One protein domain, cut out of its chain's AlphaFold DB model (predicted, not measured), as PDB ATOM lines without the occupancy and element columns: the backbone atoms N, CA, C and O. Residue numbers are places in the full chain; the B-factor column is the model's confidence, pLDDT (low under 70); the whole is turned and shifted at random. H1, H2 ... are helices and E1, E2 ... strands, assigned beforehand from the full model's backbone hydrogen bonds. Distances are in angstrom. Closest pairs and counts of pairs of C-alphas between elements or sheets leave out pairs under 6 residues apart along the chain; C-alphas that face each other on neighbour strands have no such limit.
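AT A GLANCE: This is residues 121 to 153, 188 to 213 and 363 to 470 of the 829 residues of an uncharacterized protein of Cajanus cajan (UniProt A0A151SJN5). What is the shape? There is little regular structure: among long loops stands a strongly twisted six-strand sheet, with H1 over edge strand E1, while H2 leads to a separate hairpin, E7 and E8. What builds it? The printed part has 167 residues, 63 in named elements, in order H1 E1 E2 E3 E4 E5 E6 H2 E7 E8, class mixed; the mixed sheet runs E1 E2 E3 E6 E5 E4. It is compact, radius of gyration of the C-alphas 16.1 A, spans 43 by 38 by 29 A.

IN THESE COORDINATES: Where are the helices? H1 is residues 121 to 127, from C-alpha 121 at (0.258, 16.688, 2.353); H2 is 435 to 445. Which strands? E1 is 148 to 151, E2 193 to 196, E3 200 to 204, E4 381 to 386, E5 393 to 400 (21.2 A long), E6 409 to 413, E7 452 to 458 and E8 465 to 470, ending at (28.504, 20.157, -14.301).

HOW THE PARTS SIT: Where is H1? It touches E1, closest C-alphas Val 121 and Phe 149, 5.7 A. Which strands pair? E4, E5 and E6 form a meander, successive antiparallel neighbours; N 383 and O 397 are 2.9 A apart, N 411 and O 396 2.9 A. Both helices have every O i to N i+4 pair within hydrogen-bond range.

THE WHOLE: Where are cuts? C-alphas 153 and 188 are 12.2 A apart, 213 and 363 25.2 A. What else? Links H1 to E1 and E6 to H2 are long; pLDDT is under 70 at, among others, residues 435 to 470.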
ATOM      1  N   VAL A 121       1.683  16.383   2.190       82.44
ATOM      2  CA  VAL A 121       0.258  16.688   2.353       82.44
ATOM      3  C   VAL A 121      -0.434  15.608   3.179       82.44
ATOM      4  O   VAL A 121      -1.168  15.940   4.106       82.44
ATOM      5  N   GLU A 122      -0.160  14.324   2.925       81.81
ATOM      6  CA  GLU A 122      -0.708  13.213   3.723       81.81
ATOM      7  C   GLU A 122      -0.268  13.290   5.191       81.81
ATOM      8  O   GLU A 122      -1.081  13.115   6.102       81.81
ATOM      9  N   LYS A 123       1.013  13.602   5.439       82.50
ATOM     10  CA  LYS A 123       1.561  13.723   6.801       82.50
ATOM     11  C   LYS A 123       0.939  14.905   7.551       82.50
ATOM     12  O   LYS A 123       0.551  14.761   8.704       82.50
ATOM     13  N   LEU A 124       0.833  16.070   6.908       84.69
ATOM     14  CA  LEU A 124       0.274  17.291   7.502       84.69
ATOM     15  C   LEU A 124      -1.237  17.166   7.735       84.69
ATOM     16  O   LEU A 124      -1.727  17.501   8.812       84.69
ATOM     17  N   SER A 125      -1.962  16.573   6.786       84.38
ATOM     18  CA  SER A 125      -3.407  16.332   6.907       84.38
ATOM     19  C   SER A 125      -3.738  15.303   7.994       84.38
ATOM     20  O   SER A 125      -4.759  15.431   8.664       84.38
ATOM     21  N   SER A 126      -2.870  14.305   8.217       83.44
ATOM     22  CA  SER A 126      -3.024  13.337   9.316       83.44
ATOM     23  C   SER A 126      -2.559  13.858  10.684       83.44
ATOM     24  O   SER A 126      -2.999  13.327  11.702       83.44
ATOM     25  N   ALA A 127      -1.752  14.926  10.735       79.50
ATOM     26  CA  ALA A 127      -1.469  15.677  11.966       79.50
ATOM     27  C   ALA A 127      -2.635  16.603  12.385       79.50
ATOM     28  O   ALA A 127      -2.801  16.897  13.569       79.50
ATOM     29  N   GLY A 128      -3.475  17.025  11.434       79.56
ATOM     30  CA  GLY A 128      -4.717  17.763  11.678       79.56
ATOM     31  C   GLY A 128      -4.522  19.267  11.878       79.56
ATOM     32  O   GLY A 128      -4.954  20.045  11.034       79.56
ATOM     33  N   GLU A 129      -3.886  19.680  12.975       87.31
ATOM     34  CA  GLU A 129      -3.507  21.079  13.234       87.31
ATOM     35  C   GLU A 129      -1.985  21.212  13.264       87.31
ATOM     36  O   GLU A 129      -1.323  20.563  14.073       87.31
ATOM     37  N   VAL A 130      -1.430  22.066  12.400       88.56
ATOM     38  CA  VAL A 130       0.020  22.288  12.314       88.56
ATOM     39  C   VAL A 130       0.346  23.769  12.454       88.56
ATOM     40  O   VAL A 130      -0.195  24.615  11.742       88.56
ATOM     41  N   ASP A 131       1.272  24.068  13.359       90.81
ATOM     42  CA  ASP A 131       1.943  25.361  13.459       90.81
ATOM     43  C   ASP A 131       3.322  25.294  12.798       90.81
ATOM     44  O   ASP A 131       4.020  24.281  12.884       90.81
ATOM     45  N   PHE A 132       3.742  26.398  12.179       91.94
ATOM     46  CA  PHE A 132       5.087  26.524  11.623       91.94
ATOM     47  C   PHE A 132       5.970  27.378  12.532       91.94
ATOM     48  O   PHE A 132       5.568  28.447  12.993       91.94
ATOM     49  N   TYR A 133       7.197  26.916  12.761       91.88
ATOM     50  CA  TYR A 133       8.176  27.541  13.647       91.88
ATOM     51  C   TYR A 133       9.471  27.858  12.894       91.88
ATOM     52  O   TYR A 133       9.894  27.106  12.016       91.88
ATOM     53  N   CYS A 134      10.149  28.945  13.260       90.31
ATOM     54  CA  CYS A 134      11.490  29.252  12.768       90.31
ATOM     55  C   CYS A 134      12.501  28.217  13.286       90.31
ATOM     56  O   CYS A 134      12.653  28.046  14.498       90.31
ATOM     57  N   ARG A 135      13.262  27.576  12.390       89.06
ATOM     58  CA  ARG A 135      14.214  26.520  12.771       89.06
ATOM     59  C   ARG A 135      15.425  27.027  13.569       89.06
ATOM     60  O   ARG A 135      16.098  26.242  14.228       89.06
ATOM     61  N   THR A 136      15.713  28.329  13.527       87.31
ATOM     62  CA  THR A 136      16.867  28.935  14.216       87.31
ATOM     63  C   THR A 136      16.555  29.376  15.650       87.31
ATOM     64  O   THR A 136      17.439  29.304  16.498       87.31
ATOM     65  N   CYS A 137      15.326  29.821  15.945       89.50
ATOM     66  CA  CYS A 137      14.957  30.357  17.267       89.50
ATOM     67  C   CYS A 137      13.680  29.763  17.888       89.50
ATOM     68  O   CYS A 137      13.284  30.199  18.966       89.50
ATOM     69  N   ALA A 138      13.027  28.800  17.229       90.12
ATOM     70  CA  ALA A 138      11.738  28.215  17.622       90.12
ATOM     71  C   ALA A 138      10.558  29.211  17.744       90.12
ATOM     72  O   ALA A 138       9.508  28.853  18.275       90.12
ATOM     73  N   PHE A 139      10.687  30.437  17.218       90.19
ATOM     74  CA  PHE A 139       9.584  31.399  17.133       90.19
ATOM     75  C   PHE A 139       8.427  30.842  16.300       90.19
ATOM     76  O   PHE A 139       8.655  30.364  15.187       90.19
ATOM     77  N   LYS A 140       7.194  30.927  16.809       91.69
ATOM     78  CA  LYS A 140       5.980  30.534  16.083       91.69
ATOM     79  C   LYS A 140       5.659  31.577  15.006       91.69
ATOM     80  O   LYS A 140       5.480  32.749  15.315       91.69
ATOM     81  N   LEU A 141       5.602  31.137  13.751       89.56
ATOM     82  CA  LEU A 141       5.389  31.977  12.569       89.56
ATOM     83  C   LEU A 141       3.901  32.121  12.222       89.56
ATOM     84  O   LEU A 141       3.494  33.172  11.741       89.56
ATOM     85  N   THR A 142       3.089  31.092  12.472       90.38
ATOM     86  CA  THR A 142       1.632  31.096  12.260       90.38
ATOM     87  C   THR A 142       0.892  31.815  13.394       90.38
ATOM     88  O   THR A 142       1.174  31.589  14.565       90.38
ATOM     89  N   LYS A 143      -0.110  32.644  13.084       87.94
ATOM     90  CA  LYS A 143      -1.069  33.183  14.072       87.94
ATOM     91  C   LYS A 143      -1.985  32.078  14.603       87.94
ATOM     92  O   LYS A 143      -2.194  31.956  15.809       87.94
ATOM     93  N   VAL A 144      -2.512  31.262  13.690       86.38
ATOM     94  CA  VAL A 144      -3.499  30.201  13.938       86.38
ATOM     95  C   VAL A 144      -2.964  28.885  13.353       86.38
ATOM     96  O   VAL A 144      -2.383  28.933  12.268       86.38
ATOM     97  N   PRO A 145      -3.140  27.727  14.021       86.06
ATOM     98  CA  PRO A 145      -2.761  26.438  13.451       86.06
ATOM     99  C   PRO A 145      -3.514  26.168  12.147       86.06
ATOM    100  O   PRO A 145      -4.732  26.342  12.065       86.06
ATOM    101  N   LEU A 146      -2.788  25.727  11.125       88.50
ATOM    102  CA  LEU A 146      -3.344  25.469   9.802       88.50
ATOM    103  C   LEU A 146      -3.849  24.026   9.709       88.50
ATOM    104  O   LEU A 146      -3.292  23.118  10.327       88.50
ATOM    105  N   ARG A 147      -4.933  23.840   8.945       85.44
ATOM    106  CA  ARG A 147      -5.644  22.555   8.782       85.44
ATOM    107  C   ARG A 147      -5.815  22.116   7.326       85.44
ATOM    108  O   ARG A 147      -6.116  20.953   7.071       85.44
ATOM    109  N   THR A 148      -5.668  23.040   6.377       85.31
ATOM    110  CA  THR A 148      -5.880  22.787   4.947       85.31
ATOM    111  C   THR A 148      -4.530  22.770   4.247       85.31
ATOM    112  O   THR A 148      -3.869  23.806   4.167       85.31
ATOM    113  N   PHE A 149      -4.129  21.606   3.741       86.88
ATOM    114  CA  PHE A 149      -2.859  21.398   3.047       86.88
ATOM    115  C   PHE A 149      -3.143  20.935   1.619       86.88
ATOM    116  O   PHE A 149      -3.945  20.023   1.418       86.88
ATOM    117  N   VAL A 150      -2.515  21.570   0.630       81.88
ATOM    118  CA  VAL A 150      -2.735  21.277  -0.795       81.88
ATOM    119  C   VAL A 150      -1.388  21.220  -1.510       81.88
ATOM    120  O   VAL A 150      -0.556  22.105  -1.325       81.88
ATOM    121  N   GLU A 151      -1.153  20.195  -2.331       78.50
ATOM    122  CA  GLU A 151       0.054  20.122  -3.164       78.50
ATOM    123  C   GLU A 151      -0.063  21.102  -4.341       78.50
ATOM    124  O   GLU A 151      -1.095  21.150  -5.014       78.50
ATOM    125  N   MET A 152       0.979  21.901  -4.582       71.56
ATOM    126  CA  MET A 152       1.080  22.738  -5.775       71.56
ATOM    127  C   MET A 152       1.216  21.855  -7.025       71.56
ATOM    128  O   MET A 152       1.852  20.799  -6.962       71.56
ATOM    129  N   PRO A 153       0.646  22.262  -8.171       62.75
ATOM    130  CA  PRO A 153       0.773  21.499  -9.404       62.75
ATOM    131  C   PRO A 153       2.226  21.508  -9.912       62.75
ATOM    132  O   PRO A 153       2.943  22.495  -9.757       62.75
ATOM    133  N   MET A 188      -4.931  30.141  -5.670       67.81
ATOM    134  CA  MET A 188      -4.680  31.461  -5.084       67.81
ATOM    135  C   MET A 188      -4.508  31.351  -3.568       67.81
ATOM    136  O   MET A 188      -5.250  30.630  -2.901       67.81
ATOM    137  N   CYS A 189      -3.530  32.071  -3.019       71.12
ATOM    138  CA  CYS A 189      -3.205  31.980  -1.603       71.12
ATOM    139  C   CYS A 189      -4.322  32.603  -0.749       71.12
ATOM    140  O   CYS A 189      -4.638  33.784  -0.890       71.12
ATOM    141  N   ALA A 190      -4.927  31.802   0.131       79.25
ATOM    142  CA  ALA A 190      -6.083  32.180   0.939       79.25
ATOM    143  C   ALA A 190      -5.829  31.894   2.432       79.25
ATOM    144  O   ALA A 190      -5.180  30.890   2.739       79.25
ATOM    145  N   PRO A 191      -6.355  32.716   3.362       83.50
ATOM    146  CA  PRO A 191      -6.192  32.488   4.797       83.50
ATOM    147  C   PRO A 191      -6.689  31.104   5.237       83.50
ATOM    148  O   PRO A 191      -7.758  30.650   4.821       83.50
ATOM    149  N   GLY A 192      -5.920  30.429   6.090       82.19
ATOM    150  CA  GLY A 192      -6.199  29.069   6.554       82.19
ATOM    151  C   GLY A 192      -5.782  27.948   5.589       82.19
ATOM    152  O   GLY A 192      -6.057  26.775   5.878       82.19
ATOM    153  N   MET A 193      -5.125  28.273   4.466       84.25
ATOM    154  CA  MET A 193      -4.636  27.316   3.469       84.25
ATOM    155  C   MET A 193      -3.111  27.370   3.317       84.25
ATOM    156  O   MET A 193      -2.525  28.416   3.051       84.25
ATOM    157  N   CYS A 194      -2.473  26.206   3.430       86.94
ATOM    158  CA  CYS A 194      -1.055  26.000   3.168       86.94
ATOM    159  C   CYS A 194      -0.883  25.252   1.839       86.94
ATOM    160  O   CYS A 194      -1.371  24.130   1.681       86.94
ATOM    161  N   LEU A 195      -0.182  25.868   0.887       84.94
ATOM    162  CA  LEU A 195       0.182  25.238  -0.384       84.94
ATOM    163  C   LEU A 195       1.606  24.676  -0.279       84.94
ATOM    164  O   LEU A 195       2.488  25.359   0.235       84.94
ATOM    165  N   LEU A 196       1.862  23.465  -0.769       83.31
ATOM    166  CA  LEU A 196       3.166  22.804  -0.654       83.31
ATOM    167  C   LEU A 196       3.785  22.497  -2.015       83.31
ATOM    168  O   LEU A 196       3.165  21.826  -2.834       83.31
ATOM    169  N   SER A 197       5.032  22.918  -2.216       77.19
ATOM    170  CA  SER A 197       5.884  22.449  -3.313       77.19
ATOM    171  C   SER A 197       6.844  21.358  -2.811       77.19
ATOM    172  O   SER A 197       6.771  20.916  -1.655       77.19
ATOM    173  N   SER A 198       7.777  20.909  -3.656       73.62
ATOM    174  CA  SER A 198       8.813  19.943  -3.270       73.62
ATOM    175  C   SER A 198       9.701  20.485  -2.138       73.62
ATOM    176  O   SER A 198       9.918  19.784  -1.141       73.62
ATOM    177  N   THR A 199      10.141  21.747  -2.218       77.12
ATOM    178  CA  THR A 199      11.105  22.354  -1.284       77.12
ATOM    179  C   THR A 199      10.517  23.438  -0.360       77.12
ATOM    180  O   THR A 199      11.091  23.714   0.699       77.12
ATOM    181  N   SER A 200       9.358  24.020  -0.686       86.25
ATOM    182  CA  SER A 200       8.762  25.156   0.041       86.25
ATOM    183  C   SER A 200       7.329  24.901   0.536       86.25
ATOM    184  O   SER A 200       6.678  23.924   0.157       86.25
ATOM    185  N   VAL A 201       6.840  25.795   1.398       88.62
ATOM    186  CA  VAL A 201       5.415  25.964   1.718       88.62
ATOM    187  C   VAL A 201       5.015  27.419   1.484       88.62
ATOM    188  O   VAL A 201       5.751  28.324   1.866       88.62
ATOM    189  N   THR A 202       3.862  27.668   0.868       87.50
ATOM    190  CA  THR A 202       3.313  29.015   0.668       87.50
ATOM    191  C   THR A 202       2.160  29.250   1.630       87.50
ATOM    192  O   THR A 202       1.182  28.499   1.618       87.50
ATOM    193  N   LEU A 203       2.286  30.293   2.450       89.00
ATOM    194  CA  LEU A 203       1.299  30.713   3.448       89.00
ATOM    195  C   LEU A 203       0.747  32.097   3.099       89.00
ATOM    196  O   LEU A 203       1.470  32.923   2.535       89.00
ATOM    197  N   CYS A 204      -0.506  32.372   3.462       87.19
ATOM    198  CA  CYS A 204      -1.098  33.692   3.260       87.19
ATOM    199  C   CYS A 204      -0.455  34.722   4.203       87.19
ATOM    200  O   CYS A 204      -0.189  34.411   5.370       87.19
ATOM    201  N   LYS A 205      -0.249  35.966   3.739       85.69
ATOM    202  CA  LYS A 205       0.267  37.067   4.582       85.69
ATOM    203  C   LYS A 205      -0.536  37.233   5.881       85.69
ATOM    204  O   LYS A 205       0.026  37.527   6.935       85.69
ATOM    205  N   ASP A 206      -1.846  36.997   5.810       84.88
ATOM    206  CA  ASP A 206      -2.772  37.217   6.918       84.88
ATOM    207  C   ASP A 206      -2.664  36.132   8.002       84.88
ATOM    208  O   ASP A 206      -2.959  36.420   9.164       84.88
ATOM    209  N   ASP A 207      -2.157  34.938   7.666       87.12
ATOM    210  CA  ASP A 207      -1.930  33.821   8.597       87.12
ATOM    211  C   ASP A 207      -0.613  33.943   9.383       87.12
ATOM    212  O   ASP A 207      -0.445  33.279  10.407       87.12
ATOM    213  N   LEU A 208       0.331  34.779   8.936       85.75
ATOM    214  CA  LEU A 208       1.642  34.956   9.571       85.75
ATOM    215  C   LEU A 208       1.610  36.019  10.678       85.75
ATOM    216  O   LEU A 208       0.955  37.050  10.535       85.75
ATOM    217  N   VAL A 209       2.316  35.776  11.788       82.19
ATOM    218  CA  VAL A 209       2.474  36.733  12.906       82.19
ATOM    219  C   VAL A 209       3.082  38.043  12.395       82.19
ATOM    220  O   VAL A 209       3.868  38.019  11.452       82.19
ATOM    221  N   GLU A 210       2.672  39.169  12.992       62.12
ATOM    222  CA  GLU A 210       2.925  40.543  12.530       62.12
ATOM    223  C   GLU A 210       4.330  40.737  11.931       62.12
ATOM    224  O   GLU A 210       5.352  40.618  12.606       62.12
ATOM    225  N   CYS A 211       4.346  41.017  10.627       57.41
ATOM    226  CA  CYS A 211       5.522  41.366   9.844       57.41
ATOM    227  C   CYS A 211       5.259  42.731   9.211       57.41
ATOM    228  O   CYS A 211       4.199  42.923   8.611       57.41
ATOM    229  N   ASP A 212       6.227  43.644   9.292       51.84
ATOM    230  CA  ASP A 212       6.151  44.956   8.647       51.84
ATOM    231  C   ASP A 212       6.312  44.830   7.121       51.84
ATOM    232  O   ASP A 212       7.364  45.112   6.541       51.84
ATOM    233  N   PHE A 213       5.249  44.395   6.444       55.34
ATOM    234  CA  PHE A 213       5.090  44.649   5.016       55.34
ATOM    235  C   PHE A 213       4.925  46.165   4.823       55.34
ATOM    236  O   PHE A 213       4.140  46.798   5.527       55.34
ATOM    237  N   GLY A 363       2.371  31.129 -15.580       49.72
ATOM    238  CA  GLY A 363       3.660  30.414 -15.669       49.72
ATOM    239  C   GLY A 363       4.534  30.367 -14.400       49.72
ATOM    240  O   GLY A 363       5.581  29.734 -14.425       49.72
ATOM    241  N   PHE A 364       4.123  30.993 -13.294       54.31
ATOM    242  CA  PHE A 364       4.894  31.157 -12.052       54.31
ATOM    243  C   PHE A 364       4.227  30.450 -10.867       54.31
ATOM    244  O   PHE A 364       3.913  31.051  -9.840       54.31
ATOM    245  N   LEU A 365       4.043  29.140 -11.007       52.19
ATOM    246  CA  LEU A 365       3.798  28.243  -9.872       52.19
ATOM    247  C   LEU A 365       5.063  27.408  -9.573       52.19
ATOM    248  O   LEU A 365       4.974  26.265  -9.140       52.19
ATOM    249  N   GLU A 366       6.245  27.982  -9.842       57.28
ATOM    250  CA  GLU A 366       7.555  27.368  -9.579       57.28
ATOM    251  C   GLU A 366       7.916  27.331  -8.085       57.28
ATOM    252  O   GLU A 366       7.509  28.185  -7.291       57.28
ATOM    253  N   ASP A 367       8.790  26.387  -7.726       62.16
ATOM    254  CA  ASP A 367       9.514  26.416  -6.458       62.16
ATOM    255  C   ASP A 367      10.690  27.406  -6.543       62.16
ATOM    256  O   ASP A 367      11.704  27.161  -7.200       62.16
ATOM    257  N   ILE A 368      10.568  28.543  -5.852       67.12
ATOM    258  CA  ILE A 368      11.574  29.617  -5.877       67.12
ATOM    259  C   ILE A 368      12.927  29.240  -5.242       67.12
ATOM    260  O   ILE A 368      13.870  30.028  -5.283       67.12
ATOM    261  N   PHE A 369      13.088  28.038  -4.684       69.69
ATOM    262  CA  PHE A 369      14.394  27.608  -4.190       69.69
ATOM    263  C   PHE A 369      15.453  27.577  -5.307       69.69
ATOM    264  O   PHE A 369      16.592  27.964  -5.049       69.69
ATOM    265  N   MET A 370      15.072  27.218  -6.544       68.94
ATOM    266  CA  MET A 370      15.834  27.506  -7.773       68.94
ATOM    267  C   MET A 370      14.911  27.611  -9.004       68.94
ATOM    268  O   MET A 370      14.560  26.599  -9.605       68.94
ATOM    269  N   ALA A 371      14.587  28.840  -9.419       65.12
ATOM    270  CA  ALA A 371      13.804  29.127 -10.628       65.12
ATOM    271  C   ALA A 371      14.615  28.956 -11.935       65.12
ATOM    272  O   ALA A 371      15.818  29.249 -11.973       65.12
ATOM    273  N   ARG A 372      13.968  28.543 -13.037       64.69
ATOM    274  CA  ARG A 372      14.607  28.488 -14.375       64.69
ATOM    275  C   ARG A 372      14.611  29.893 -15.007       64.69
ATOM    276  O   ARG A 372      13.613  30.596 -14.960       64.69
ATOM    277  N   LEU A 373      15.700  30.323 -15.664       61.56
ATOM    278  CA  LEU A 373      15.803  31.691 -16.233       61.56
ATOM    279  C   LEU A 373      14.784  31.984 -17.357       61.56
ATOM    280  O   LEU A 373      14.417  33.136 -17.569       61.56
ATOM    281  N   SER A 374      14.309  30.955 -18.065       54.94
ATOM    282  CA  SER A 374      13.171  31.052 -18.997       54.94
ATOM    283  C   SER A 374      11.861  31.435 -18.300       54.94
ATOM    284  O   SER A 374      10.974  32.015 -18.919       54.94
ATOM    285  N   ASN A 375      11.776  31.123 -17.010       56.03
ATOM    286  CA  ASN A 375      10.609  31.206 -16.150       56.03
ATOM    287  C   ASN A 375      10.809  32.352 -15.135       56.03
ATOM    288  O   ASN A 375      10.384  32.265 -13.990       56.03
ATOM    289  N   LEU A 376      11.479  33.439 -15.552       61.50
ATOM    290  CA  LEU A 376      11.642  34.676 -14.781       61.50
ATOM    291  C   LEU A 376      11.095  35.884 -15.553       61.50
ATOM    292  O   LEU A 376      11.550  36.205 -16.652       61.50
ATOM    293  N   SER A 377      10.102  36.552 -14.962       62.12
ATOM    294  CA  SER A 377       9.460  37.735 -15.531       62.12
ATOM    295  C   SER A 377      10.261  38.974 -15.161       62.12
ATOM    296  O   SER A 377      10.777  39.076 -14.050       62.12
ATOM    297  N   LYS A 378      10.349  39.932 -16.085       61.62
ATOM    298  CA  LYS A 378      11.078  41.191 -15.860       61.62
ATOM    299  C   LYS A 378      10.325  42.156 -14.949       61.62
ATOM    300  O   LYS A 378      10.936  43.064 -14.400       61.62
ATOM    301  N   ASP A 379       9.024  41.933 -14.795       64.19
ATOM    302  CA  ASP A 379       8.085  42.865 -14.178       64.19
ATOM    303  C   ASP A 379       7.753  42.476 -12.720       64.19
ATOM    304  O   ASP A 379       6.798  42.990 -12.146       64.19
ATOM    305  N   ILE A 380       8.506  41.532 -12.129       72.19
ATOM    306  CA  ILE A 380       8.256  40.958 -10.796       72.19
ATOM    307  C   ILE A 380       9.542  40.985  -9.963       72.19
ATOM    308  O   ILE A 380      10.503  40.277 -10.266       72.19
ATOM    309  N   ASP A 381       9.539  41.774  -8.887       74.19
ATOM    310  CA  ASP A 381      10.599  41.779  -7.872       74.19
ATOM    311  C   ASP A 381      10.364  40.641  -6.867       74.19
ATOM    312  O   ASP A 381       9.226  40.339  -6.506       74.19
ATOM    313  N   TRP A 382      11.436  40.015  -6.386       78.75
ATOM    314  CA  TRP A 382      11.372  38.910  -5.430       78.75
ATOM    315  C   TRP A 382      12.131  39.266  -4.158       78.75
ATOM    316  O   TRP A 382      13.353  39.451  -4.151       78.75
ATOM    317  N   ARG A 383      11.386  39.349  -3.055       78.44
ATOM    318  CA  ARG A 383      11.866  39.892  -1.784       78.44
ATOM    319  C   ARG A 383      12.049  38.815  -0.740       78.44
ATOM    320  O   ARG A 383      11.269  37.875  -0.655       78.44
ATOM    321  N   GLU A 384      13.090  38.972   0.068       84.94
ATOM    322  CA  GLU A 384      13.402  38.053   1.158       84.94
ATOM    323  C   GLU A 384      12.363  38.144   2.279       84.94
ATOM    324  O   GLU A 384      12.044  39.233   2.761       84.94
ATOM    325  N   PHE A 385      11.918  36.990   2.767       85.94
ATOM    326  CA  PHE A 385      11.201  36.867   4.027       85.94
ATOM    327  C   PHE A 385      12.156  36.422   5.142       85.94
ATOM    328  O   PHE A 385      12.954  35.488   4.984       85.94
ATOM    329  N   ARG A 386      12.076  37.103   6.286       87.94
ATOM    330  CA  ARG A 386      12.969  36.946   7.440       87.94
ATOM    331  C   ARG A 386      12.142  36.788   8.709       87.94
ATOM    332  O   ARG A 386      11.065  37.361   8.818       87.94
ATOM    333  N   CYS A 387      12.634  36.013   9.670       89.00
ATOM    334  CA  CYS A 387      11.927  35.809  10.936       89.00
ATOM    335  C   CYS A 387      11.830  37.125  11.730       89.00
ATOM    336  O   CYS A 387      12.886  37.718  11.984       89.00
ATOM    337  N   PRO A 388      10.641  37.519  12.231       86.56
ATOM    338  CA  PRO A 388      10.494  38.684  13.105       86.56
ATOM    339  C   PRO A 388      11.394  38.644  14.350       86.56
ATOM    340  O   PRO A 388      11.894  39.680  14.772       86.56
ATOM    341  N   GLN A 389      11.661  37.456  14.918       87.88
ATOM    342  CA  GLN A 389      12.480  37.343  16.132       87.88
ATOM    343  C   GLN A 389      13.997  37.264  15.878       87.88
ATOM    344  O   GLN A 389      14.745  37.885  16.627       87.88
ATOM    345  N   CYS A 390      14.487  36.494  14.888       88.25
ATOM    346  CA  CYS A 390      15.944  36.365  14.657       88.25
ATOM    347  C   CYS A 390      16.512  37.054  13.412       88.25
ATOM    348  O   CYS A 390      17.726  37.004  13.233       88.25
ATOM    349  N   THR A 391      15.710  37.678  12.538       86.44
ATOM    350  CA  THR A 391      16.119  38.294  11.239       86.44
ATOM    351  C   THR A 391      16.811  37.358  10.226       86.44
ATOM    352  O   THR A 391      17.011  37.703   9.059       86.44
ATOM    353  N   CYS A 392      17.133  36.148  10.677       85.19
ATOM    354  CA  CYS A 392      17.434  34.924   9.956       85.19
ATOM    355  C   CYS A 392      16.478  34.725   8.761       85.19
ATOM    356  O   CYS A 392      15.263  34.920   8.864       85.19
ATOM    357  N   PHE A 393      17.054  34.364   7.616       86.31
ATOM    358  CA  PHE A 393      16.346  34.155   6.354       86.31
ATOM    359  C   PHE A 393      15.474  32.895   6.405       86.31
ATOM    360  O   PHE A 393      15.913  31.865   6.915       86.31
ATOM    361  N   LEU A 394      14.248  32.985   5.881       87.31
ATOM    362  CA  LEU A 394      13.271  31.890   5.891       87.31
ATOM    363  C   LEU A 394      12.694  31.561   4.508       87.31
ATOM    364  O   LEU A 394      12.226  30.440   4.311       87.31
ATOM    365  N   GLY A 395      12.669  32.515   3.575       87.25
ATOM    366  CA  GLY A 395      11.838  32.395   2.379       87.25
ATOM    367  C   GLY A 395      11.826  33.632   1.484       87.25
ATOM    368  O   GLY A 395      12.654  34.527   1.651       87.25
ATOM    369  N   ALA A 396      10.869  33.707   0.559       86.19
ATOM    370  CA  ALA A 396      10.687  34.840  -0.349       86.19
ATOM    371  C   ALA A 396       9.213  35.099  -0.725       86.19
ATOM    372  O   ALA A 396       8.352  34.235  -0.548       86.19
ATOM    373  N   TYR A 397       8.915  36.285  -1.259       83.62
ATOM    374  CA  TYR A 397       7.591  36.655  -1.775       83.62
ATOM    375  C   TYR A 397       7.676  37.573  -3.015       83.62
ATOM    376  O   TYR A 397       8.650  38.323  -3.137       83.62
ATOM    377  N   PRO A 398       6.699  37.501  -3.942       80.06
ATOM    378  CA  PRO A 398       6.702  38.276  -5.183       80.06
ATOM    379  C   PRO A 398       6.024  39.643  -5.008       80.06
ATOM    380  O   PRO A 398       4.969  39.741  -4.370       80.06
ATOM    381  N   CYS A 399       6.578  40.684  -5.634       74.50
ATOM    382  CA  CYS A 399       6.056  42.049  -5.592       74.50
ATOM    383  C   CYS A 399       5.966  42.734  -6.963       74.50
ATOM    384  O   CYS A 399       6.859  42.587  -7.800       74.50
ATOM    385  N   PHE A 400       4.941  43.577  -7.127       70.69
ATOM    386  CA  PHE A 400       4.915  44.649  -8.129       70.69
ATOM    387  C   PHE A 400       5.362  45.982  -7.519       70.69
ATOM    388  O   PHE A 400       5.090  46.253  -6.346       70.69
ATOM    389  N   ASP A 401       6.055  46.767  -8.351       61.34
ATOM    390  CA  ASP A 401       6.618  48.109  -8.125       61.34
ATOM    391  C   ASP A 401       6.680  48.563  -6.655       61.34
ATOM    392  O   ASP A 401       5.912  49.385  -6.156       61.34
ATOM    393  N   GLY A 402       7.588  47.934  -5.909       56.75
ATOM    394  CA  GLY A 402       7.916  48.319  -4.542       56.75
ATOM    395  C   GLY A 402       6.967  47.854  -3.431       56.75
ATOM    396  O   GLY A 402       7.467  47.612  -2.331       56.75
ATOM    397  N   HIS A 403       5.653  47.737  -3.666       58.59
ATOM    398  CA  HIS A 403       4.675  47.833  -2.564       58.59
ATOM    399  C   HIS A 403       3.455  46.897  -2.581       58.59
ATOM    400  O   HIS A 403       2.745  46.864  -1.577       58.59
ATOM    401  N   THR A 404       3.193  46.105  -3.631       60.84
ATOM    402  CA  THR A 404       2.053  45.155  -3.621       60.84
ATOM    403  C   THR A 404       2.488  43.704  -3.820       60.84
ATOM    404  O   THR A 404       3.297  43.398  -4.690       60.84
ATOM    405  N   LEU A 405       1.957  42.797  -2.990       68.75
ATOM    406  CA  LEU A 405       2.131  41.342  -3.108       68.75
ATOM    407  C   LEU A 405       1.338  40.815  -4.315       68.75
ATOM    408  O   LEU A 405       0.132  41.038  -4.385       68.75
ATOM    409  N   VAL A 406       1.985  40.073  -5.220       71.88
ATOM    410  CA  VAL A 406       1.359  39.623  -6.488       71.88
ATOM    411  C   VAL A 406       0.166  38.683  -6.264       71.88
ATOM    412  O   VAL A 406      -0.825  38.756  -6.988       71.88
ATOM    413  N   ASP A 407       0.244  37.803  -5.263       73.94
ATOM    414  CA  ASP A 407      -0.768  36.775  -4.968       73.94
ATOM    415  C   ASP A 407      -1.069  36.599  -3.465       73.94
ATOM    416  O   ASP A 407      -1.748  35.651  -3.076       73.94
ATOM    417  N   GLY A 408      -0.540  37.486  -2.613       74.56
ATOM    418  CA  GLY A 408      -0.677  37.421  -1.151       74.56
ATOM    419  C   GLY A 408       0.098  36.289  -0.454       74.56
ATOM    420  O   GLY A 408      -0.013  36.163   0.768       74.56
ATOM    421  N   GLY A 409       0.868  35.477  -1.190       83.44
ATOM    422  CA  GLY A 409       1.533  34.278  -0.679       83.44
ATOM    423  C   GLY A 409       3.028  34.449  -0.389       83.44
ATOM    424  O   GLY A 409       3.798  34.937  -1.218       83.44
ATOM    425  N   ILE A 410       3.476  33.960   0.766       87.12
ATOM    426  CA  ILE A 410       4.881  33.979   1.199       87.12
ATOM    427  C   ILE A 410       5.428  32.551   1.210       87.12
ATOM    428  O   ILE A 410       4.897  31.685   1.904       87.12
ATOM    429  N   ARG A 411       6.486  32.311   0.426       87.81
ATOM    430  CA  ARG A 411       7.129  31.004   0.226       87.81
ATOM    431  C   ARG A 411       8.204  30.810   1.289       87.81
ATOM    432  O   ARG A 411       9.231  31.478   1.232       87.81
ATOM    433  N   LEU A 412       8.000  29.907   2.241       89.62
ATOM    434  CA  LEU A 412       8.969  29.535   3.277       89.62
ATOM    435  C   LEU A 412       9.672  28.225   2.896       89.62
ATOM    436  O   LEU A 412       9.015  27.237   2.570       89.62
ATOM    437  N   PHE A 413      11.001  28.182   2.956       88.38
ATOM    438  CA  PHE A 413      11.766  26.987   2.589       88.38
ATOM    439  C   PHE A 413      11.775  25.960   3.724       88.38
ATOM    440  O   PHE A 413      12.179  26.275   4.847       88.38
ATOM    441  N   LYS A 414      11.416  24.701   3.426       89.00
ATOM    442  CA  LYS A 414      11.291  23.610   4.417       89.00
ATOM    443  C   LYS A 414      12.563  23.385   5.246       89.00
ATOM    444  O   LYS A 414      12.478  22.932   6.380       89.00
ATOM    445  N   CYS A 415      13.748  23.735   4.735       84.12
ATOM    446  CA  CYS A 415      14.998  23.651   5.496       84.12
ATOM    447  C   CYS A 415      15.131  24.670   6.643       84.12
ATOM    448  O   CYS A 415      15.879  24.382   7.578       84.12
ATOM    449  N   TYR A 416      14.448  25.821   6.597       87.06
ATOM    450  CA  TYR A 416      14.569  26.911   7.582       87.06
ATOM    451  C   TYR A 416      13.373  27.032   8.538       87.06
ATOM    452  O   TYR A 416      13.410  27.827   9.483       87.06
ATOM    453  N   ILE A 417      12.341  26.210   8.344       89.81
ATOM    454  CA  ILE A 417      11.183  26.091   9.236       89.81
ATOM    455  C   ILE A 417      11.096  24.693   9.865       89.81
ATOM    456  O   ILE A 417      11.869  23.796   9.538       89.81
ATOM    457  N   SER A 418      10.183  24.534  10.818       90.69
ATOM    458  CA  SER A 418       9.933  23.312  11.585       90.69
ATOM    459  C   SER A 418       8.438  23.189  11.878       90.69
ATOM    460  O   SER A 418       7.767  24.211  12.025       90.69
ATOM    461  N   THR A 419       7.909  21.966  11.972       89.62
ATOM    462  CA  THR A 419       6.476  21.722  12.264       89.62
ATOM    463  C   THR A 419       6.188  21.424  13.737       89.62
ATOM    464  O   THR A 419       5.050  21.127  14.093       89.62
ATOM    465  N   SER A 420       7.206  21.427  14.606       84.94
ATOM    466  CA  SER A 420       7.028  21.129  16.031       84.94
ATOM    467  C   SER A 420       8.092  21.779  16.918       84.94
ATOM    468  O   SER A 420       9.122  22.263  16.447       84.94
ATOM    469  N   VAL A 421       7.848  21.743  18.228       81.00
ATOM    470  CA  VAL A 421       8.811  22.102  19.273       81.00
ATOM    471  C   VAL A 421       9.007  20.867  20.173       81.00
ATOM    472  O   VAL A 421       8.008  20.310  20.629       81.00
ATOM    473  N   PRO A 422      10.248  20.419  20.460       79.69
ATOM    474  CA  PRO A 422      11.523  21.010  20.057       79.69
ATOM    475  C   PRO A 422      11.823  20.846  18.561       79.69
ATOM    476  O   PRO A 422      11.648  19.777  17.976       79.69
ATOM    477  N   VAL A 423      12.336  21.927  17.972       80.25
ATOM    478  CA  VAL A 423      12.757  22.008  16.570       80.25
ATOM    479  C   VAL A 423      13.759  20.902  16.229       80.25
ATOM    480  O   VAL A 423      14.700  20.658  16.984       80.25
ATOM    481  N   GLY A 424      13.584  20.237  15.082       66.69
ATOM    482  CA  GLY A 424      14.428  19.115  14.666       66.69
ATOM    483  C   GLY A 424      14.248  17.829  15.485       66.69
ATOM    484  O   GLY A 424      14.976  16.865  15.248       66.69
ATOM    485  N   GLY A 425      13.305  17.794  16.434       75.25
ATOM    486  CA  GLY A 425      12.921  16.586  17.163       75.25
ATOM    487  C   GLY A 425      12.172  15.571  16.291       75.25
ATOM    488  O   GLY A 425      11.875  15.811  15.125       75.25
ATOM    489  N   SER A 426      11.810  14.424  16.869       71.06
ATOM    490  CA  SER A 426      11.106  13.345  16.151       71.06
ATOM    491  C   SER A 426       9.693  13.707  15.665       71.06
ATOM    492  O   SER A 426       9.170  13.013  14.799       71.06
ATOM    493  N   GLY A 427       9.089  14.774  16.201       73.94
ATOM    494  CA  GLY A 427       7.827  15.347  15.718       73.94
ATOM    495  C   GLY A 427       7.989  16.399  14.612       73.94
ATOM    496  O   GLY A 427       6.992  16.842  14.051       73.94
ATOM    497  N   ASP A 428       9.217  16.817  14.285       83.12
ATOM    498  CA  ASP A 428       9.464  17.776  13.211       83.12
ATOM    499  C   ASP A 428       9.463  17.057  11.860       83.12
ATOM    500  O   ASP A 428      10.396  16.339  11.492       83.12
ATOM    501  N   MET A 429       8.396  17.270  11.105       84.62
ATOM    502  CA  MET A 429       8.128  16.620   9.827       84.62
ATOM    503  C   MET A 429       9.070  17.147   8.738       84.62
ATOM    504  O   MET A 429       9.414  16.411   7.812       84.62
ATOM    505  N   PHE A 430       9.575  18.376   8.900       85.88
ATOM    506  CA  PHE A 430      10.575  18.974   8.021       85.88
ATOM    507  C   PHE A 430      12.024  18.742   8.485       85.88
ATOM    508  O   PHE A 430      12.961  19.114   7.781       85.88
ATOM    509  N   SER A 431      12.247  18.010   9.587       80.88
ATOM    510  CA  SER A 431      13.589  17.651  10.086       80.88
ATOM    511  C   SER A 431      14.517  17.075   9.004       80.88
ATOM    512  O   SER A 431      15.696  17.435   8.942       80.88
ATOM    513  N   LYS A 432      13.977  16.225   8.117       77.44
ATOM    514  CA  LYS A 432      14.692  15.567   7.008       77.44
ATOM    515  C   LYS A 432      15.142  16.522   5.895       77.44
ATOM    516  O   LYS A 432      16.087  16.181   5.178       77.44
ATOM    517  N   TYR A 433      14.485  17.672   5.747       75.94
ATOM    518  CA  TYR A 433      14.785  18.677   4.731       75.94
ATOM    519  C   TYR A 433      15.979  19.514   5.190       75.94
ATOM    520  O   TYR A 433      15.959  20.138   6.249       75.94
ATOM    521  N   THR A 434      17.045  19.528   4.397       75.31
ATOM    522  CA  THR A 434      18.226  20.372   4.617       75.31
ATOM    523  C   THR A 434      18.573  21.066   3.311       75.31
ATOM    524  O   THR A 434      18.294  20.524   2.243       75.31
ATOM    525  N   MET A 435      19.202  22.243   3.380       65.38
ATOM    526  CA  MET A 435      19.538  23.030   2.187       65.38
ATOM    527  C   MET A 435      20.310  22.192   1.154       65.38
ATOM    528  O   MET A 435      19.911  22.141  -0.000       65.38
ATOM    529  N   GLY A 436      21.337  21.447   1.585       56.41
ATOM    530  CA  GLY A 436      22.109  20.564   0.704       56.41
ATOM    531  C   GLY A 436      21.300  19.409   0.098       56.41
ATOM    532  O   GLY A 436      21.546  19.048  -1.046       56.41
ATOM    533  N   LYS A 437      20.307  18.856   0.814       61.62
ATOM    534  CA  LYS A 437      19.416  17.816   0.269       61.62
ATOM    535  C   LYS A 437      18.403  18.377  -0.721       61.62
ATOM    536  O   LYS A 437      18.206  17.778  -1.764       61.62
ATOM    537  N   MET A 438      17.783  19.516  -0.420       64.50
ATOM    538  CA  MET A 438      16.857  20.189  -1.341       64.50
ATOM    539  C   MET A 438      17.581  20.638  -2.611       64.50
ATOM    540  O   MET A 438      17.080  20.432  -3.707       64.50
ATOM    541  N   PHE A 439      18.803  21.150  -2.472       61.94
ATOM    542  CA  PHE A 439      19.672  21.531  -3.582       61.94
ATOM    543  C   PHE A 439      20.099  20.333  -4.433       61.94
ATOM    544  O   PHE A 439      19.942  20.372  -5.648       61.94
ATOM    545  N   ALA A 440      20.554  19.238  -3.812       59.62
ATOM    546  CA  ALA A 440      20.859  18.003  -4.530       59.62
ATOM    547  C   ALA A 440      19.619  17.421  -5.232       59.62
ATOM    548  O   ALA A 440      19.705  17.072  -6.402       59.62
ATOM    549  N   ASN A 441      18.463  17.380  -4.560       64.69
ATOM    550  CA  ASN A 441      17.201  16.938  -5.156       64.69
ATOM    551  C   ASN A 441      16.799  17.804  -6.355       64.69
ATOM    552  O   ASN A 441      16.466  17.249  -7.390       64.69
ATOM    553  N   GLN A 442      16.847  19.134  -6.244       66.38
ATOM    554  CA  GLN A 442      16.418  20.038  -7.315       66.38
ATOM    555  C   GLN A 442      17.375  20.009  -8.518       66.38
ATOM    556  O   GLN A 442      16.939  20.136  -9.662       66.38
ATOM    557  N   LEU A 443      18.674  19.799  -8.269       62.25
ATOM    558  CA  LEU A 443      19.654  19.520  -9.320       62.25
ATOM    559  C   LEU A 443      19.413  18.157  -9.974       62.25
ATOM    560  O   LEU A 443      19.535  18.072 -11.186       62.25
ATOM    561  N   MET A 444      19.056  17.122  -9.203       61.34
ATOM    562  CA  MET A 444      18.735  15.785  -9.720       61.34
ATOM    563  C   MET A 444      17.417  15.752 -10.500       61.34
ATOM    564  O   MET A 444      17.361  15.149 -11.560       61.34
ATOM    565  N   GLU A 445      16.379  16.449 -10.035       60.72
ATOM    566  CA  GLU A 445      15.108  16.622 -10.747       60.72
ATOM    567  C   GLU A 445      15.348  17.295 -12.102       60.72
ATOM    568  O   GLU A 445      14.980  16.750 -13.138       60.72
ATOM    569  N   CYS A 446      16.094  18.405 -12.114       58.16
ATOM    570  CA  CYS A 446      16.560  19.025 -13.352       58.16
ATOM    571  C   CYS A 446      17.584  18.182 -14.134       58.16
ATOM    572  O   CYS A 446      17.862  18.541 -15.274       58.16
ATOM    573  N   ALA A 447      18.160  17.120 -13.555       54.78
ATOM    574  CA  ALA A 447      19.115  16.225 -14.213       54.78
ATOM    575  C   ALA A 447      18.475  14.952 -14.802       54.78
ATOM    576  O   ALA A 447      19.167  14.157 -15.437       54.78
ATOM    577  N   ASN A 448      17.167  14.749 -14.628       52.97
ATOM    578  CA  ASN A 448      16.467  13.591 -15.192       52.97
ATOM    579  C   ASN A 448      16.096  13.784 -16.678       52.97
ATOM    580  O   ASN A 448      15.942  12.801 -17.400       52.97
ATOM    581  N   ASP A 449      15.988  15.035 -17.146       49.22
ATOM    582  CA  ASP A 449      15.452  15.397 -18.473       49.22
ATOM    583  C   ASP A 449      16.388  15.047 -19.667       49.22
ATOM    584  O   ASP A 449      15.928  14.903 -20.797       49.22
ATOM    585  N   GLU A 450      17.701  14.912 -19.440       47.16
ATOM    586  CA  GLU A 450      18.787  14.816 -20.446       47.16
ATOM    587  C   GLU A 450      19.999  14.006 -19.902       47.16
ATOM    588  O   GLU A 450      19.974  13.500 -18.775       47.16
ATOM    589  N   SER A 451      21.080  13.860 -20.686       44.94
ATOM    590  CA  SER A 451      22.258  13.038 -20.331       44.94
ATOM    591  C   SER A 451      23.406  13.765 -19.614       44.94
ATOM    592  O   SER A 451      24.119  13.157 -18.811       44.94
ATOM    593  N   SER A 452      23.609  15.065 -19.849       46.44
ATOM    594  CA  SER A 452      24.617  15.854 -19.123       46.44
ATOM    595  C   SER A 452      24.225  17.323 -18.998       46.44
ATOM    596  O   SER A 452      23.656  17.917 -19.913       46.44
ATOM    597  N   PHE A 453      24.543  17.919 -17.849       55.19
ATOM    598  CA  PHE A 453      24.013  19.214 -17.436       55.19
ATOM    599  C   PHE A 453      25.123  20.180 -17.096       55.19
ATOM    600  O   PHE A 453      26.042  19.844 -16.354       55.19
ATOM    601  N   ARG A 454      24.983  21.418 -17.568       53.19
ATOM    602  CA  ARG A 454      25.814  22.550 -17.159       53.19
ATOM    603  C   ARG A 454      24.923  23.640 -16.579       53.19
ATOM    604  O   ARG A 454      24.480  24.543 -17.285       53.19
ATOM    605  N   PHE A 455      24.671  23.549 -15.282       54.44
ATOM    606  CA  PHE A 455      23.921  24.554 -14.544       54.44
ATOM    607  C   PHE A 455      24.780  25.805 -14.331       54.44
ATOM    608  O   PHE A 455      25.955  25.708 -13.973       54.44
ATOM    609  N   VAL A 456      24.186  26.985 -14.514       54.50
ATOM    610  CA  VAL A 456      24.747  28.278 -14.093       54.50
ATOM    611  C   VAL A 456      23.719  28.932 -13.180       54.50
ATOM    612  O   VAL A 456      22.772  29.563 -13.645       54.50
ATOM    613  N   ILE A 457      23.902  28.742 -11.878       59.31
ATOM    614  CA  ILE A 457      23.078  29.336 -10.828       59.31
ATOM    615  C   ILE A 457      23.425  30.821 -10.736       59.31
ATOM    616  O   ILE A 457      24.600  31.204 -10.747       59.31
ATOM    617  N   ARG A 458      22.396  31.661 -10.650       57.09
ATOM    618  CA  ARG A 458      22.513  33.118 -10.561       57.09
ATOM    619  C   ARG A 458      21.844  33.627  -9.295       57.09
ATOM    620  O   ARG A 458      20.863  33.038  -8.850       57.09
ATOM    621  N   ASP A 459      22.344  34.730  -8.749       63.22
ATOM    622  CA  ASP A 459      21.565  35.500  -7.782       63.22
ATOM    623  C   ASP A 459      20.353  36.116  -8.495       63.22
ATOM    624  O   ASP A 459      20.472  36.685  -9.582       63.22
ATOM    625  N   LEU A 460      19.183  35.997  -7.870       64.69
ATOM    626  CA  LEU A 460      17.899  36.310  -8.490       64.69
ATOM    627  C   LEU A 460      17.743  37.808  -8.806       64.69
ATOM    628  O   LEU A 460      17.147  38.157  -9.826       64.69
ATOM    629  N   ARG A 461      18.309  38.689  -7.969       63.78
ATOM    630  CA  ARG A 461      18.148  40.152  -8.076       63.78
ATOM    631  C   ARG A 461      19.220  40.815  -8.942       63.78
ATOM    632  O   ARG A 461      18.907  41.688  -9.741       63.78
ATOM    633  N   THR A 462      20.479  40.401  -8.819       60.44
ATOM    634  CA  THR A 462      21.597  40.942  -9.617       60.44
ATOM    635  C   THR A 462      21.794  40.224 -10.951       60.44
ATOM    636  O   THR A 462      22.533  40.721 -11.801       60.44
ATOM    637  N   GLN A 463      21.190  39.041 -11.137       56.31
ATOM    638  CA  GLN A 463      21.407  38.138 -12.278       56.31
ATOM    639  C   GLN A 463      22.879  37.711 -12.474       56.31
ATOM    640  O   GLN A 463      23.239  37.110 -13.496       56.31
ATOM    641  N   SER A 464      23.745  37.979 -11.491       45.16
ATOM    642  CA  SER A 464      25.156  37.594 -11.497       45.16
ATOM    643  C   SER A 464      25.305  36.074 -11.317       45.16
ATOM    644  O   SER A 464      24.537  35.476 -10.564       45.16
ATOM    645  N   PRO A 465      26.236  35.404 -12.023       45.94
ATOM    646  CA  PRO A 465      26.476  33.975 -11.838       45.94
ATOM    647  C   PRO A 465      27.176  33.732 -10.495       45.94
ATOM    648  O   PRO A 465      28.290  34.197 -10.288       45.94
ATOM    649  N   VAL A 466      26.526  32.984  -9.604       44.84
ATOM    650  CA  VAL A 466      27.025  32.672  -8.252       44.84
ATOM    651  C   VAL A 466      27.755  31.328  -8.225       44.84
ATOM    652  O   VAL A 466      28.721  31.160  -7.487       44.84
ATOM    653  N   LEU A 467      27.304  30.359  -9.029       44.28
ATOM    654  CA  LEU A 467      27.873  29.012  -9.063       44.28
ATOM    655  C   LEU A 467      27.627  28.350 -10.427       44.28
ATOM    656  O   LEU A 467      26.546  28.474 -10.999       44.28
ATOM    657  N   GLN A 468      28.613  27.614 -10.938       44.50
ATOM    658  CA  GLN A 468      28.446  26.711 -12.080       44.50
ATOM    659  C   GLN A 468      28.593  25.269 -11.589       44.50
ATOM    660  O   GLN A 468      29.483  24.990 -10.795       44.50
ATOM    661  N   ILE A 469      27.747  24.356 -12.068       48.59
ATOM    662  CA  ILE A 469      27.805  22.924 -11.733       48.59
ATOM    663  C   ILE A 469      27.722  22.122 -13.030       48.59
ATOM    664  O   ILE A 469      26.885  22.427 -13.881       48.59
ATOM    665  N   ILE A 470      28.569  21.100 -13.179       49.50
ATOM    666  CA  ILE A 470      28.504  20.157 -14.301       49.50
ATOM    667  C   ILE A 470      28.159  18.767 -13.767       49.50
ATOM    668  O   ILE A 470      29.010  18.086 -13.203       49.50
TER     669      ILE A 470